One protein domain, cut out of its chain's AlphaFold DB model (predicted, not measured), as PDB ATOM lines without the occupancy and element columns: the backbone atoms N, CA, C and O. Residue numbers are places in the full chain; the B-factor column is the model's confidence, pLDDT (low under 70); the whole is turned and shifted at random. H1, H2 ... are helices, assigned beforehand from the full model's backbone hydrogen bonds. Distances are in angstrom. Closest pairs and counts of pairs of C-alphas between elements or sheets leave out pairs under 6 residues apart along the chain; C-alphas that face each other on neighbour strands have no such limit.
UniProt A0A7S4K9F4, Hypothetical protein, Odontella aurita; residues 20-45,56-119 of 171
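AT A GLANCE: This is residues 20 to 45 and 56 to 119 of the 171 residues of the protein "Hypothetical protein" of Odontella aurita (UniProt A0A7S4K9F4). Two groups of three helices stand side by side: H1, H2 and H3 make one, H4, H5 and H6 the other, and they meet where the beginning of H1 packs on the last turn of H6. In the first group the long H3 is crossed steeply by H1 and has H2 packed along part of it; in the second, H4 and H5 both pack on H6 at shallow tilts. The printed part has 90 residues with six named helices, in the order H1 to H6 along the chain, and no named strand, and its class is all helix. It is compact, with a radius of gyration of the C-alphas of 12.3 A, and spans 35 by 26 by 21 A along its three main axes.

HOW THE PARTS SIT: Start at H1, residues 20 to 29, and look from there to H2, residues 33 to 40: the two are close but not clearly touching, about perpendicular at 74 degrees, with the C-alphas of Val 29 and Val 36 closest at 6.8 A. Go on to H3, residues 56 to 72, which touches H1; their closest C-alphas are those of Ala 26 and Val 63, 6.0 A apart, and they run opposite ways at a steep tilt of 59 degrees. H3 also touches H2, with residues 59 to 65 alone, at a shallow tilt of 32 degrees, the same way; Ala 37 and Leu 62 have the closest C-alphas, at 6.9 A. Next comes H4, residues 77 to 84, close to H3 but not clearly touching it, with the C-alphas of Met 70 and Leu 80 closest at 6.9 A. H5, residues 87 to 96, is close to H1 but not clearly touching it, the closest C-alphas being those of Leu 28 and Tyr 93 at 7.1 A. Last look at H6, residues 106 to 117, the hub, which touches three helices. It touches H4 with 18 pairs of C-alphas within 8 A, the closest being Ala 82 and Ala 107 at 4.8 A, and the two run opposite ways at a shallow tilt of 31 degrees. It touches H5, with the C-alphas of Ala 87 and Glu 106 closest at 4.6 A, the same way at a shallow tilt of 34.8 degrees, only just short of steep. Residues 114 to 117 alone touch H1, where the C-alphas of Val 21 and Trp 117 are closest at 5.6 A. H3 is apart from both H5 and H6. In each of the six helices every O i to N i+4 pair is within hydrogen-bond range.

IN THESE COORDINATES: Find C-alpha 20 at (-16.940, -32.881, 12.196); from there H1 runs 14.1 A to C-alpha 29. H2 goes from Glu 33 to Leu 40. The longest helix, H3, begins at C-alpha 56 at (-32.118, -38.582, 6.185) and reaches Met 72 after 23.9 A. H4 follows from Ala 77 to Phe 84, and H5 runs 13.9 A from Ala 87 to Ser 96. H6 runs 16.3 A from Glu 106 to C-alpha 117 at (-12.847, -31.485, 8.337).

THE WHOLE: The C-alphas of Ser 45 and Arg 119 are the two farthest apart, at 35.9 A, while those of Arg 20 and Arg 119, the first and last printed, are 8.3 A apart. Look for the cut after residue 45: residues 46 to 55 are not printed, and C-alphas 45 and 56 are 14.8 A apart across it, within the link from H2 to H3. Of the links that are printed whole, H1 to H2, H3 to H4 and H4 to H5 are tight, and H5 to H6, with 9 residues, is short. The mean pLDDT of the printed part is 86.6, and residues 45 and 56 are under 70.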
ATOM      1  N   ARG A  20     -17.292 -33.637  13.407       86.56
ATOM      2  CA  ARG A  20     -16.940 -32.881  12.196       86.56
ATOM      3  C   ARG A  20     -16.684 -33.767  10.981       86.56
ATOM      4  O   ARG A  20     -17.107 -33.427   9.883       86.56
ATOM      5  N   VAL A  21     -16.011 -34.899  11.182       84.88
ATOM      6  CA  VAL A  21     -15.779 -35.905  10.139       84.88
ATOM      7  C   VAL A  21     -17.105 -36.553   9.765       84.88
ATOM      8  O   VAL A  21     -17.395 -36.664   8.582       84.88
ATOM      9  N   ARG A  22     -17.955 -36.884  10.747       85.94
ATOM     10  CA  ARG A  22     -19.303 -37.417  10.483       85.94
ATOM     11  C   ARG A  22     -20.155 -36.439   9.674       85.94
ATOM     12  O   ARG A  22     -20.732 -36.831   8.669       85.94
ATOM     13  N   ARG A  23     -20.159 -35.154  10.042       85.38
ATOM     14  CA  ARG A  23     -20.846 -34.088   9.291       85.38
ATOM     15  C   ARG A  23     -20.256 -33.882   7.888       85.38
ATOM     16  O   ARG A  23     -20.991 -33.609   6.944       85.38
ATOM     17  N   GLY A  24     -18.939 -34.020   7.738       87.19
ATOM     18  CA  GLY A  24     -18.263 -33.983   6.441       87.19
ATOM     19  C   GLY A  24     -18.669 -35.145   5.533       87.19
ATOM     20  O   GLY A  24     -18.997 -34.916   4.371       87.19
ATOM     21  N   LEU A  25     -18.713 -36.363   6.084       88.31
ATOM     22  CA  LEU A  25     -19.179 -37.569   5.398       88.31
ATOM     23  C   LEU A  25     -20.650 -37.443   4.991       88.31
ATOM     24  O   LEU A  25     -20.961 -37.686   3.833       88.31
ATOM     25  N   ALA A  26     -21.516 -36.983   5.892       87.19
ATOM     26  CA  ALA A  26     -22.922 -36.680   5.615       87.19
ATOM     27  C   ALA A  26     -23.065 -35.733   4.406       87.19
ATOM     28  O   ALA A  26     -23.639 -36.081   3.376       87.19
ATOM     29  N   SER A  27     -22.361 -34.596   4.435       87.50
ATOM     30  CA  SER A  27     -22.342 -33.647   3.315       87.50
ATOM     31  C   SER A  27     -21.771 -34.214   2.006       87.50
ATOM     32  O   SER A  27     -22.074 -33.660   0.945       87.50
ATOM     33  N   LEU A  28     -20.892 -35.218   2.062       87.12
ATOM     34  CA  LEU A  28     -20.327 -35.874   0.879       87.12
ATOM     35  C   LEU A  28     -21.295 -36.908   0.295       87.12
ATOM     36  O   LEU A  28     -21.394 -37.012  -0.926       87.12
ATOM     37  N   VAL A  29     -21.990 -37.651   1.160       87.75
ATOM     38  CA  VAL A  29     -23.035 -38.611   0.784       87.75
ATOM     39  C   VAL A  29     -24.205 -37.884   0.133       87.75
ATOM     40  O   VAL A  29     -24.712 -38.349  -0.883       87.75
ATOM     41  N   GLN A  30     -24.561 -36.710   0.655       83.81
ATOM     42  CA  GLN A  30     -25.621 -35.870   0.118       83.81
ATOM     43  C   GLN A  30     -25.312 -35.407  -1.323       83.81
ATOM     44  O   GLN A  30     -24.461 -34.532  -1.546       83.81
ATOM     45  N   GLY A  31     -26.033 -35.977  -2.292       78.56
ATOM     46  CA  GLY A  31     -25.869 -35.804  -3.738       78.56
ATOM     47  C   GLY A  31     -25.005 -36.864  -4.441       78.56
ATOM     48  O   GLY A  31     -24.785 -36.743  -5.647       78.56
ATOM     49  N   ASN A  32     -24.490 -37.864  -3.714       83.62
ATOM     50  CA  ASN A  32     -23.720 -38.999  -4.245       83.62
ATOM     51  C   ASN A  32     -24.199 -40.353  -3.676       83.62
ATOM     52  O   ASN A  32     -23.440 -41.323  -3.645       83.62
ATOM     53  N   GLU A  33     -25.442 -40.433  -3.209       85.81
ATOM     54  CA  GLU A  33     -25.993 -41.561  -2.454       85.81
ATOM     55  C   GLU A  33     -25.909 -42.870  -3.244       85.81
ATOM     56  O   GLU A  33     -25.495 -43.893  -2.707       85.81
ATOM     57  N   SER A  34     -26.230 -42.826  -4.541       84.19
ATOM     58  CA  SER A  34     -26.191 -43.992  -5.431       84.19
ATOM     59  C   SER A  34     -24.782 -44.560  -5.606       84.19
ATOM     60  O   SER A  34     -24.597 -45.776  -5.596       84.19
ATOM     61  N   VAL A  35     -23.775 -43.689  -5.720       85.94
ATOM     62  CA  VAL A  35     -22.368 -44.091  -5.865       85.94
ATOM     63  C   VAL A  35     -21.878 -44.750  -4.579       85.94
ATOM     64  O   VAL A  35     -21.271 -45.819  -4.620       85.94
ATOM     65  N   VAL A  36     -22.180 -44.141  -3.429       85.88
ATOM     66  CA  VAL A  36     -21.775 -44.665  -2.119       85.88
ATOM     67  C   VAL A  36     -22.489 -45.984  -1.810       85.88
ATOM     68  O   VAL A  36     -21.855 -46.924  -1.334       85.88
ATOM     69  N   ALA A  37     -23.779 -46.094  -2.130       87.12
ATOM     70  CA  ALA A  37     -24.544 -47.324  -1.962       87.12
ATOM     71  C   ALA A  37     -24.007 -48.465  -2.835       87.12
ATOM     72  O   ALA A  37     -23.759 -49.555  -2.324       87.12
ATOM     73  N   SER A  38     -23.735 -48.197  -4.118       86.56
ATOM     74  CA  SER A  38     -23.137 -49.187  -5.023       86.56
ATOM     75  C   SER A  38     -21.767 -49.653  -4.533       86.56
ATOM     76  O   SER A  38     -21.456 -50.837  -4.622       86.56
ATOM     77  N   MET A  39     -20.956 -48.743  -3.994       84.75
ATOM     78  CA  MET A  39     -19.644 -49.071  -3.441       84.75
ATOM     79  C   MET A  39     -19.735 -49.966  -2.203       84.75
ATOM     80  O   MET A  39     -18.953 -50.903  -2.058       84.75
ATOM     81  N   LEU A  40     -20.665 -49.664  -1.300       85.12
ATOM     82  CA  LEU A  40     -20.850 -50.426  -0.068       85.12
ATOM     83  C   LEU A  40     -21.708 -51.679  -0.276       85.12
ATOM     84  O   LEU A  40     -21.905 -52.430   0.676       85.12
ATOM     85  N   SER A  41     -22.198 -51.906  -1.502       85.94
ATOM     86  CA  SER A  41     -23.158 -52.967  -1.829       85.94
ATOM     87  C   SER A  41     -24.377 -52.927  -0.899       85.94
ATOM     88  O   SER A  41     -24.808 -53.945  -0.366       85.94
ATOM     89  N   ILE A  42     -24.886 -51.716  -0.656       82.81
ATOM     90  CA  ILE A  42     -26.081 -51.474   0.151       82.81
ATOM     91  C   ILE A  42     -27.251 -51.261  -0.799       82.81
ATOM     92  O   ILE A  42     -27.274 -50.285  -1.549       82.81
ATOM     93  N   ASP A  43     -28.244 -52.137  -0.718       79.69
ATOM     94  CA  ASP A  43     -29.497 -51.963  -1.439       79.69
ATOM     95  C   ASP A  43     -30.337 -50.865  -0.779       79.69
ATOM     96  O   ASP A  43     -30.825 -51.003   0.345       79.69
ATOM     97  N   LEU A  44     -30.506 -49.750  -1.495       74.25
ATOM     98  CA  LEU A  44     -31.367 -48.632  -1.084       74.25
ATOM     99  C   LEU A  44     -32.863 -48.923  -1.305       74.25
ATOM    100  O   LEU A  44     -33.705 -48.106  -0.948       74.25
ATOM    101  N   SER A  45     -33.189 -50.060  -1.924       67.00
ATOM    102  CA  SER A  45     -34.542 -50.476  -2.311       67.00
ATOM    103  C   SER A  45     -35.257 -51.362  -1.285       67.00
ATOM    104  O   SER A  45     -36.463 -51.544  -1.402       67.00
ATOM    105  N   GLY A  56     -32.965 -38.521   4.998       62.75
ATOM    106  CA  GLY A  56     -32.118 -38.582   6.185       62.75
ATOM    107  C   GLY A  56     -31.765 -39.999   6.652       62.75
ATOM    108  O   GLY A  56     -30.620 -40.219   7.050       62.75
ATOM    109  N   LYS A  57     -32.683 -40.980   6.604       71.56
ATOM    110  CA  LYS A  57     -32.377 -42.364   7.035       71.56
ATOM    111  C   LYS A  57     -31.358 -43.048   6.136       71.56
ATOM    112  O   LYS A  57     -30.423 -43.669   6.647       71.56
ATOM    113  N   ASN A  58     -31.502 -42.908   4.820       78.44
ATOM    114  CA  ASN A  58     -30.560 -43.491   3.864       78.44
ATOM    115  C   ASN A  58     -29.172 -42.858   4.007       78.44
ATOM    116  O   ASN A  58     -28.176 -43.574   4.102       78.44
ATOM    117  N   GLU A  59     -29.104 -41.529   4.128       80.81
ATOM    118  CA  GLU A  59     -27.854 -40.817   4.402       80.81
ATOM    119  C   GLU A  59     -27.206 -41.304   5.706       80.81
ATOM    120  O   GLU A  59     -26.028 -41.662   5.717       80.81
ATOM    121  N   ALA A  60     -27.972 -41.396   6.797       83.12
ATOM    122  CA  ALA A  60     -27.466 -41.867   8.083       83.12
ATOM    123  C   ALA A  60     -26.934 -43.308   8.012       83.12
ATOM    124  O   ALA A  60     -25.885 -43.600   8.592       83.12
ATOM    125  N   ARG A  61     -27.611 -44.199   7.273       84.75
ATOM    126  CA  ARG A  61     -27.180 -45.589   7.056       84.75
ATOM    127  C   ARG A  61     -25.870 -45.650   6.272       84.75
ATOM    128  O   ARG A  61     -24.949 -46.352   6.689       84.75
ATOM    129  N   LEU A  62     -25.748 -44.868   5.198       87.62
ATOM    130  CA  LEU A  62     -24.518 -44.771   4.406       87.62
ATOM    131  C   LEU A  62     -23.360 -44.178   5.223       87.62
ATOM    132  O   LEU A  62     -22.254 -44.713   5.204       87.62
ATOM    133  N   VAL A  63     -23.604 -43.121   6.003       87.88
ATOM    134  CA  VAL A  63     -22.593 -42.521   6.891       87.88
ATOM    135  C   VAL A  63     -22.166 -43.496   7.987       87.88
ATOM    136  O   VAL A  63     -20.976 -43.564   8.307       87.88
ATOM    137  N   SER A  64     -23.099 -44.266   8.552       86.81
ATOM    138  CA  SER A  64     -22.781 -45.307   9.535       86.81
ATOM    139  C   SER A  64     -21.897 -46.384   8.916       86.81
ATOM    140  O   SER A  64     -20.845 -46.686   9.466       86.81
ATOM    141  N   ALA A  65     -22.250 -46.883   7.731       88.25
ATOM    142  CA  ALA A  65     -21.463 -47.895   7.035       88.25
ATOM    143  C   ALA A  65     -20.063 -47.391   6.636       88.25
ATOM    144  O   ALA A  65     -19.077 -48.115   6.784       88.25
ATOM    145  N   LEU A  66     -19.934 -46.130   6.206       88.44
ATOM    146  CA  LEU A  66     -18.627 -45.497   5.982       88.44
ATOM    147  C   LEU A  66     -17.818 -45.396   7.281       88.44
ATOM    148  O   LEU A  66     -16.617 -45.664   7.282       88.44
ATOM    149  N   SER A  67     -18.471 -45.042   8.390       87.62
ATOM    150  CA  SER A  67     -17.829 -44.954   9.706       87.62
ATOM    151  C   SER A  67     -17.347 -46.322  10.194       87.62
ATOM    152  O   SER A  67     -16.229 -46.438  10.700       87.62
ATOM    153  N   ASP A  68     -18.147 -47.363   9.980       88.06
ATOM    154  CA  ASP A  68     -17.790 -48.743  10.294       88.06
ATOM    155  C   ASP A  68     -16.622 -49.214   9.425       88.06
ATOM    156  O   ASP A  68     -15.661 -49.774   9.947       88.06
ATOM    157  N   CYS A  69     -16.627 -48.901   8.125       86.38
ATOM    158  CA  CYS A  69     -15.510 -49.202   7.227       86.38
ATOM    159  C   CYS A  69     -14.201 -48.545   7.699       86.38
ATOM    160  O   CYS A  69     -13.151 -49.198   7.713       86.38
ATOM    161  N   MET A  70     -14.257 -47.286   8.157       87.25
ATOM    162  CA  MET A  70     -13.101 -46.613   8.761       87.25
ATOM    163  C   MET A  70     -12.636 -47.311  10.036       87.25
ATOM    164  O   MET A  70     -11.438 -47.534  10.196       87.25
ATOM    165  N   SER A  71     -13.563 -47.667  10.928       86.50
ATOM    166  CA  SER A  71     -13.230 -48.291  12.210       86.50
ATOM    167  C   SER A  71     -12.736 -49.732  12.069       86.50
ATOM    168  O   SER A  71     -11.947 -50.166  12.901       86.50
ATOM    169  N   MET A  72     -13.204 -50.489  11.076       85.94
ATOM    170  CA  MET A  72     -12.772 -51.873  10.845       85.94
ATOM    171  C   MET A  72     -11.365 -51.949  10.254       85.94
ATOM    172  O   MET A  72     -10.646 -52.911  10.507       85.94
ATOM    173  N   ASN A  73     -10.981 -50.941   9.471       87.31
ATOM    174  CA  ASN A  73      -9.701 -50.896   8.767       87.31
ATOM    175  C   ASN A  73      -8.702 -49.903   9.391       87.31
ATOM    176  O   ASN A  73      -7.646 -49.666   8.805       87.31
ATOM    177  N   ASP A  74      -9.050 -49.290  10.530       86.31
ATOM    178  CA  ASP A  74      -8.294 -48.215  11.189       86.31
ATOM    179  C   ASP A  74      -7.855 -47.104  10.204       86.31
ATOM    180  O   ASP A  74      -6.731 -46.595  10.238       86.31
ATOM    181  N   LEU A  75      -8.751 -46.730   9.281       87.94
ATOM    182  CA  LEU A  75      -8.468 -45.743   8.237       87.94
ATOM    183  C   LEU A  75      -8.730 -44.320   8.728       87.94
ATOM    184  O   LEU A  75      -9.746 -44.022   9.356       87.94
ATOM    185  N   SER A  76      -7.846 -43.398   8.343       88.75
ATOM    186  CA  SER A  76      -8.132 -41.968   8.439       88.75
ATOM    187  C   SER A  76      -9.157 -41.551   7.380       88.75
ATOM    188  O   SER A  76      -9.297 -42.197   6.339       88.75
ATOM    189  N   ALA A  77      -9.853 -40.432   7.610       88.25
ATOM    190  CA  ALA A  77     -10.808 -39.895   6.635       88.25
ATOM    191  C   ALA A  77     -10.136 -39.634   5.276       88.25
ATOM    192  O   ALA A  77     -10.707 -39.914   4.231       88.25
ATOM    193  N   GLU A  78      -8.886 -39.167   5.288       91.25
ATOM    194  CA  GLU A  78      -8.084 -38.948   4.081       91.25
ATOM    195  C   GLU A  78      -7.803 -40.256   3.337       91.25
ATOM    196  O   GLU A  78      -7.944 -40.318   2.118       91.25
ATOM    197  N   ALA A  79      -7.439 -41.315   4.066       89.62
ATOM    198  CA  ALA A  79      -7.155 -42.616   3.473       89.62
ATOM    199  C   ALA A  79      -8.415 -43.266   2.891       89.62
ATOM    200  O   ALA A  79      -8.340 -43.877   1.829       89.62
ATOM    201  N   LEU A  80      -9.567 -43.110   3.551       90.31
ATOM    202  CA  LEU A  80     -10.842 -43.555   2.996       90.31
ATOM    203  C   LEU A  80     -11.148 -42.786   1.704       90.31
ATOM    204  O   LEU A  80     -11.330 -43.387   0.652       90.31
ATOM    205  N   LEU A  81     -11.113 -41.454   1.746       90.81
ATOM    206  CA  LEU A  81     -11.432 -40.638   0.575       90.81
ATOM    207  C   LEU A  81     -10.528 -40.955  -0.623       90.81
ATOM    208  O   LEU A  81     -11.026 -41.118  -1.729       90.81
ATOM    209  N   ALA A  82      -9.222 -41.108  -0.401       91.75
ATOM    210  CA  ALA A  82      -8.264 -41.376  -1.470       91.75
ATOM    211  C   ALA A  82      -8.385 -42.777  -2.095       91.75
ATOM    212  O   ALA A  82      -7.957 -42.964  -3.229       91.75
ATOM    213  N   ARG A  83      -8.894 -43.771  -1.354       89.75
ATOM    214  CA  ARG A  83      -9.008 -45.161  -1.836       89.75
ATOM    215  C   ARG A  83     -10.332 -45.441  -2.521       89.75
ATOM    216  O   ARG A  83     -10.395 -46.324  -3.367       89.75
ATOM    217  N   PHE A  84     -11.372 -44.737  -2.093       87.00
ATOM    218  CA  PHE A  84     -12.743 -45.074  -2.434       87.00
ATOM    219  C   PHE A  84     -13.407 -44.045  -3.357       87.00
ATOM    220  O   PHE A  84     -14.364 -44.374  -4.048       87.00
ATOM    221  N   PHE A  85     -12.914 -42.808  -3.410       89.62
ATOM    222  CA  PHE A  85     -13.512 -41.774  -4.248       89.62
ATOM    223  C   PHE A  85     -12.548 -41.309  -5.332       89.62
ATOM    224  O   PHE A  85     -11.405 -40.939  -5.061       89.62
ATOM    225  N   ASP A  86     -13.061 -41.249  -6.556       91.06
ATOM    226  CA  ASP A  86     -12.315 -40.743  -7.700       91.06
ATOM    227  C   ASP A  86     -12.054 -39.238  -7.595       91.06
ATOM    228  O   ASP A  86     -12.827 -38.467  -7.005       91.06
ATOM    229  N   ALA A  87     -10.993 -38.785  -8.271       90.81
ATOM    230  CA  ALA A  87     -10.599 -37.380  -8.293       90.81
ATOM    231  C   ALA A  87     -11.730 -36.457  -8.771       90.81
ATOM    232  O   ALA A  87     -11.843 -35.333  -8.285       90.81
ATOM    233  N   SER A  88     -12.599 -36.921  -9.672       90.44
ATOM    234  CA  SER A  88     -13.749 -36.157 -10.171       90.44
ATOM    235  C   SER A  88     -14.737 -35.791  -9.059       90.44
ATOM    236  O   SER A  88     -15.152 -34.634  -8.956       90.44
ATOM    237  N   ILE A  89     -15.075 -36.748  -8.187       89.75
ATOM    238  CA  ILE A  89     -16.017 -36.534  -7.077       89.75
ATOM    239  C   ILE A  89     -15.372 -35.630  -6.025       89.75
ATOM    240  O   ILE A  89     -15.968 -34.638  -5.599       89.75
ATOM    241  N   LEU A  90     -14.119 -35.919  -5.657       90.69
ATOM    242  CA  LEU A  90     -13.379 -35.138  -4.665       90.69
ATOM    243  C   LEU A  90     -13.125 -33.696  -5.133       90.69
ATOM    244  O   LEU A  90     -13.214 -32.759  -4.338       90.69
ATOM    245  N   SER A  91     -12.845 -33.500  -6.424       91.62
ATOM    246  CA  SER A  91     -12.654 -32.184  -7.037       91.62
ATOM    247  C   SER A  91     -13.947 -31.377  -7.019       91.62
ATOM    248  O   SER A  91     -13.951 -30.233  -6.553       91.62
ATOM    249  N   ARG A  92     -15.068 -31.993  -7.421       90.00
ATOM    250  CA  ARG A  92     -16.394 -31.370  -7.352       90.00
ATOM    251  C   ARG A  92     -16.743 -30.976  -5.920       90.00
ATOM    252  O   ARG A  92     -17.146 -29.842  -5.688       90.00
ATOM    253  N   TYR A  93     -16.512 -31.856  -4.945       88.81
ATOM    254  CA  TYR A  93     -16.742 -31.547  -3.533       88.81
ATOM    255  C   TYR A  93     -15.859 -30.386  -3.041       88.81
ATOM    256  O   TYR A  93     -16.349 -29.459  -2.393       88.81
ATOM    257  N   CYS A  94     -14.573 -30.372  -3.403       88.56
ATOM    258  CA  CYS A  94     -13.655 -29.282  -3.063       88.56
ATOM    259  C   CYS A  94     -14.143 -27.918  -3.573       88.56
ATOM    260  O   CYS A  94     -14.099 -26.934  -2.831       88.56
ATOM    261  N   VAL A  95     -14.620 -27.858  -4.816       88.69
ATOM    262  CA  VAL A  95     -15.073 -26.607  -5.434       88.69
ATOM    263  C   VAL A  95     -16.448 -26.201  -4.906       88.69
ATOM    264  O   VAL A  95     -16.617 -25.067  -4.467       88.69
ATOM    265  N   SER A  96     -17.413 -27.122  -4.901       84.75
ATOM    266  CA  SER A  96     -18.813 -26.819  -4.586       84.75
ATOM    267  C   SER A  96     -19.092 -26.674  -3.090       84.75
ATOM    268  O   SER A  96     -19.889 -25.825  -2.710       84.75
ATOM    269  N   ARG A  97     -18.464 -27.489  -2.231       82.94
ATOM    270  CA  ARG A  97     -18.781 -27.549  -0.789       82.94
ATOM    271  C   ARG A  97     -17.746 -26.865   0.095       82.94
ATOM    272  O   ARG A  97     -18.085 -26.398   1.175       82.94
ATOM    273  N   LEU A  98     -16.483 -26.815  -0.337       82.31
ATOM    274  CA  LEU A  98     -15.382 -26.255   0.459       82.31
ATOM    275  C   LEU A  98     -14.854 -24.911  -0.067       82.31
ATOM    276  O   LEU A  98     -14.068 -24.267   0.635       82.31
ATOM    277  N   GLY A  99     -15.237 -24.503  -1.282       83.00
ATOM    278  CA  GLY A  99     -14.746 -23.280  -1.924       83.00
ATOM    279  C   GLY A  99     -13.226 -23.264  -2.125       83.00
ATOM    280  O   GLY A  99     -12.607 -22.201  -2.101       83.00
ATOM    281  N   VAL A 100     -12.595 -24.435  -2.259       86.56
ATOM    282  CA  VAL A 100     -11.146 -24.574  -2.474       86.56
ATOM    283  C   VAL A 100     -10.850 -25.099  -3.875       86.56
ATOM    284  O   VAL A 100     -11.723 -25.606  -4.573       86.56
ATOM    285  N   SER A 101      -9.587 -24.993  -4.302       87.06
ATOM    286  CA  SER A 101      -9.167 -25.536  -5.597       87.06
ATOM    287  C   SER A 101      -9.483 -27.034  -5.692       87.06
ATOM    288  O   SER A 101      -9.165 -27.786  -4.773       87.06
ATOM    289  N   GLY A 102     -10.060 -27.467  -6.815       88.06
ATOM    290  CA  GLY A 102     -10.267 -28.879  -7.165       88.06
ATOM    291  C   GLY A 102      -9.096 -29.509  -7.930       88.06
ATOM    292  O   GLY A 102      -9.231 -30.588  -8.493       88.06
ATOM    293  N   LYS A 103      -7.934 -28.843  -8.006       89.75
ATOM    294  CA  LYS A 103      -6.753 -29.381  -8.700       89.75
ATOM    295  C   LYS A 103      -5.965 -30.333  -7.797       89.75
ATOM    296  O   LYS A 103      -5.641 -29.971  -6.656       89.75
ATOM    297  N   GLY A 104      -5.616 -31.499  -8.336       91.50
ATOM    298  CA  GLY A 104      -4.768 -32.505  -7.696       91.50
ATOM    299  C   GLY A 104      -5.164 -33.930  -8.082       91.50
ATOM    300  O   GLY A 104      -6.183 -34.128  -8.738       91.50
ATOM    301  N   ASN A 105      -4.351 -34.896  -7.659       92.62
ATOM    302  CA  ASN A 105      -4.738 -36.308  -7.639       92.62
ATOM    303  C   ASN A 105      -5.644 -36.607  -6.429       92.62
ATOM    304  O   ASN A 105      -5.804 -35.767  -5.537       92.62
ATOM    305  N   GLU A 106      -6.199 -37.813  -6.385       93.25
ATOM    306  CA  GLU A 106      -7.126 -38.313  -5.365       93.25
ATOM    307  C   GLU A 106      -6.572 -38.086  -3.957       93.25
ATOM    308  O   GLU A 106      -7.219 -37.460  -3.122       93.25
ATOM    309  N   ALA A 107      -5.320 -38.492  -3.724       92.50
ATOM    310  CA  ALA A 107      -4.647 -38.331  -2.439       92.50
ATOM    311  C   ALA A 107      -4.521 -36.857  -2.014       92.50
ATOM    312  O   ALA A 107      -4.748 -36.519  -0.852       92.50
ATOM    313  N   THR A 108      -4.198 -35.957  -2.949       92.88
ATOM    314  CA  THR A 108      -4.070 -34.519  -2.659       92.88
ATOM    315  C   THR A 108      -5.422 -33.896  -2.322       92.88
ATOM    316  O   THR A 108      -5.513 -33.062  -1.416       92.88
ATOM    317  N   LEU A 109      -6.476 -34.277  -3.048       92.88
ATOM    318  CA  LEU A 109      -7.830 -33.782  -2.809       92.88
ATOM    319  C   LEU A 109      -8.382 -34.326  -1.488       92.88
ATOM    320  O   LEU A 109      -8.875 -33.550  -0.669       92.88
ATOM    321  N   ALA A 110      -8.199 -35.618  -1.226       93.25
ATOM    322  CA  ALA A 110      -8.568 -36.267   0.025       93.25
ATOM    323  C   ALA A 110      -7.872 -35.633   1.240       93.25
ATOM    324  O   ALA A 110      -8.541 -35.268   2.204       93.25
ATOM    325  N   ALA A 111      -6.554 -35.406   1.174       91.44
ATOM    326  CA  ALA A 111      -5.808 -34.731   2.238       91.44
ATOM    327  C   ALA A 111      -6.297 -33.291   2.472       91.44
ATOM    328  O   ALA A 111      -6.377 -32.806   3.601       91.44
ATOM    329  N   ARG A 112      -6.665 -32.577   1.402       91.12
ATOM    330  CA  ARG A 112      -7.226 -31.222   1.506       91.12
ATOM    331  C   ARG A 112      -8.581 -31.231   2.216       91.12
ATOM    332  O   ARG A 112      -8.825 -30.358   3.052       91.12
ATOM    333  N   ILE A 113      -9.427 -32.210   1.908       90.88
ATOM    334  CA  ILE A 113     -10.734 -32.407   2.546       90.88
ATOM    335  C   ILE A 113     -10.559 -32.798   4.020       90.88
ATOM    336  O   ILE A 113     -11.126 -32.134   4.887       90.88
ATOM    337  N   GLY A 114      -9.710 -33.782   4.331       89.38
ATOM    338  CA  GLY A 114      -9.460 -34.216   5.710       89.38
ATOM    339  C   GLY A 114      -8.913 -33.098   6.599       89.38
ATOM    340  O   GLY A 114      -9.410 -32.880   7.710       89.38
ATOM    341  N   ARG A 115      -7.984 -32.282   6.082       88.31
ATOM    342  CA  ARG A 115      -7.514 -31.071   6.778       88.31
ATOM    343  C   ARG A 115      -8.636 -30.076   7.043       88.31
ATOM    344  O   ARG A 115      -8.640 -29.450   8.099       88.31
ATOM    345  N   LYS A 116      -9.574 -29.899   6.108       87.81
ATOM    346  CA  LYS A 116     -10.730 -29.009   6.290       87.81
ATOM    347  C   LYS A 116     -11.687 -29.542   7.351       87.81
ATOM    348  O   LYS A 116     -12.062 -28.770   8.226       87.81
ATOM    349  N   TRP A 117     -12.000 -30.835   7.329       88.75
ATOM    350  CA  TRP A 117     -12.847 -31.485   8.337       88.75
ATOM    351  C   TRP A 117     -12.236 -31.446   9.743       88.75
ATOM    352  O   TRP A 117     -12.954 -31.388  10.738       88.75
ATOM    353  N   SER A 118     -10.905 -31.418   9.836       82.88
ATOM    354  CA  SER A 118     -10.190 -31.336  11.115       82.88
ATOM    355  C   SER A 118     -10.251 -29.948  11.775       82.88
ATOM    356  O   SER A 118      -9.973 -29.825  12.970       82.88
ATOM    357  N   ARG A 119     -10.629 -28.886  11.047       81.75
ATOM    358  CA  ARG A 119     -10.699 -27.516  11.595       81.75
ATOM    359  C   ARG A 119     -11.883 -27.344  12.546       81.75
ATOM    360  O   ARG A 119     -12.926 -27.959  12.361       81.75
TER     361      ARG A 119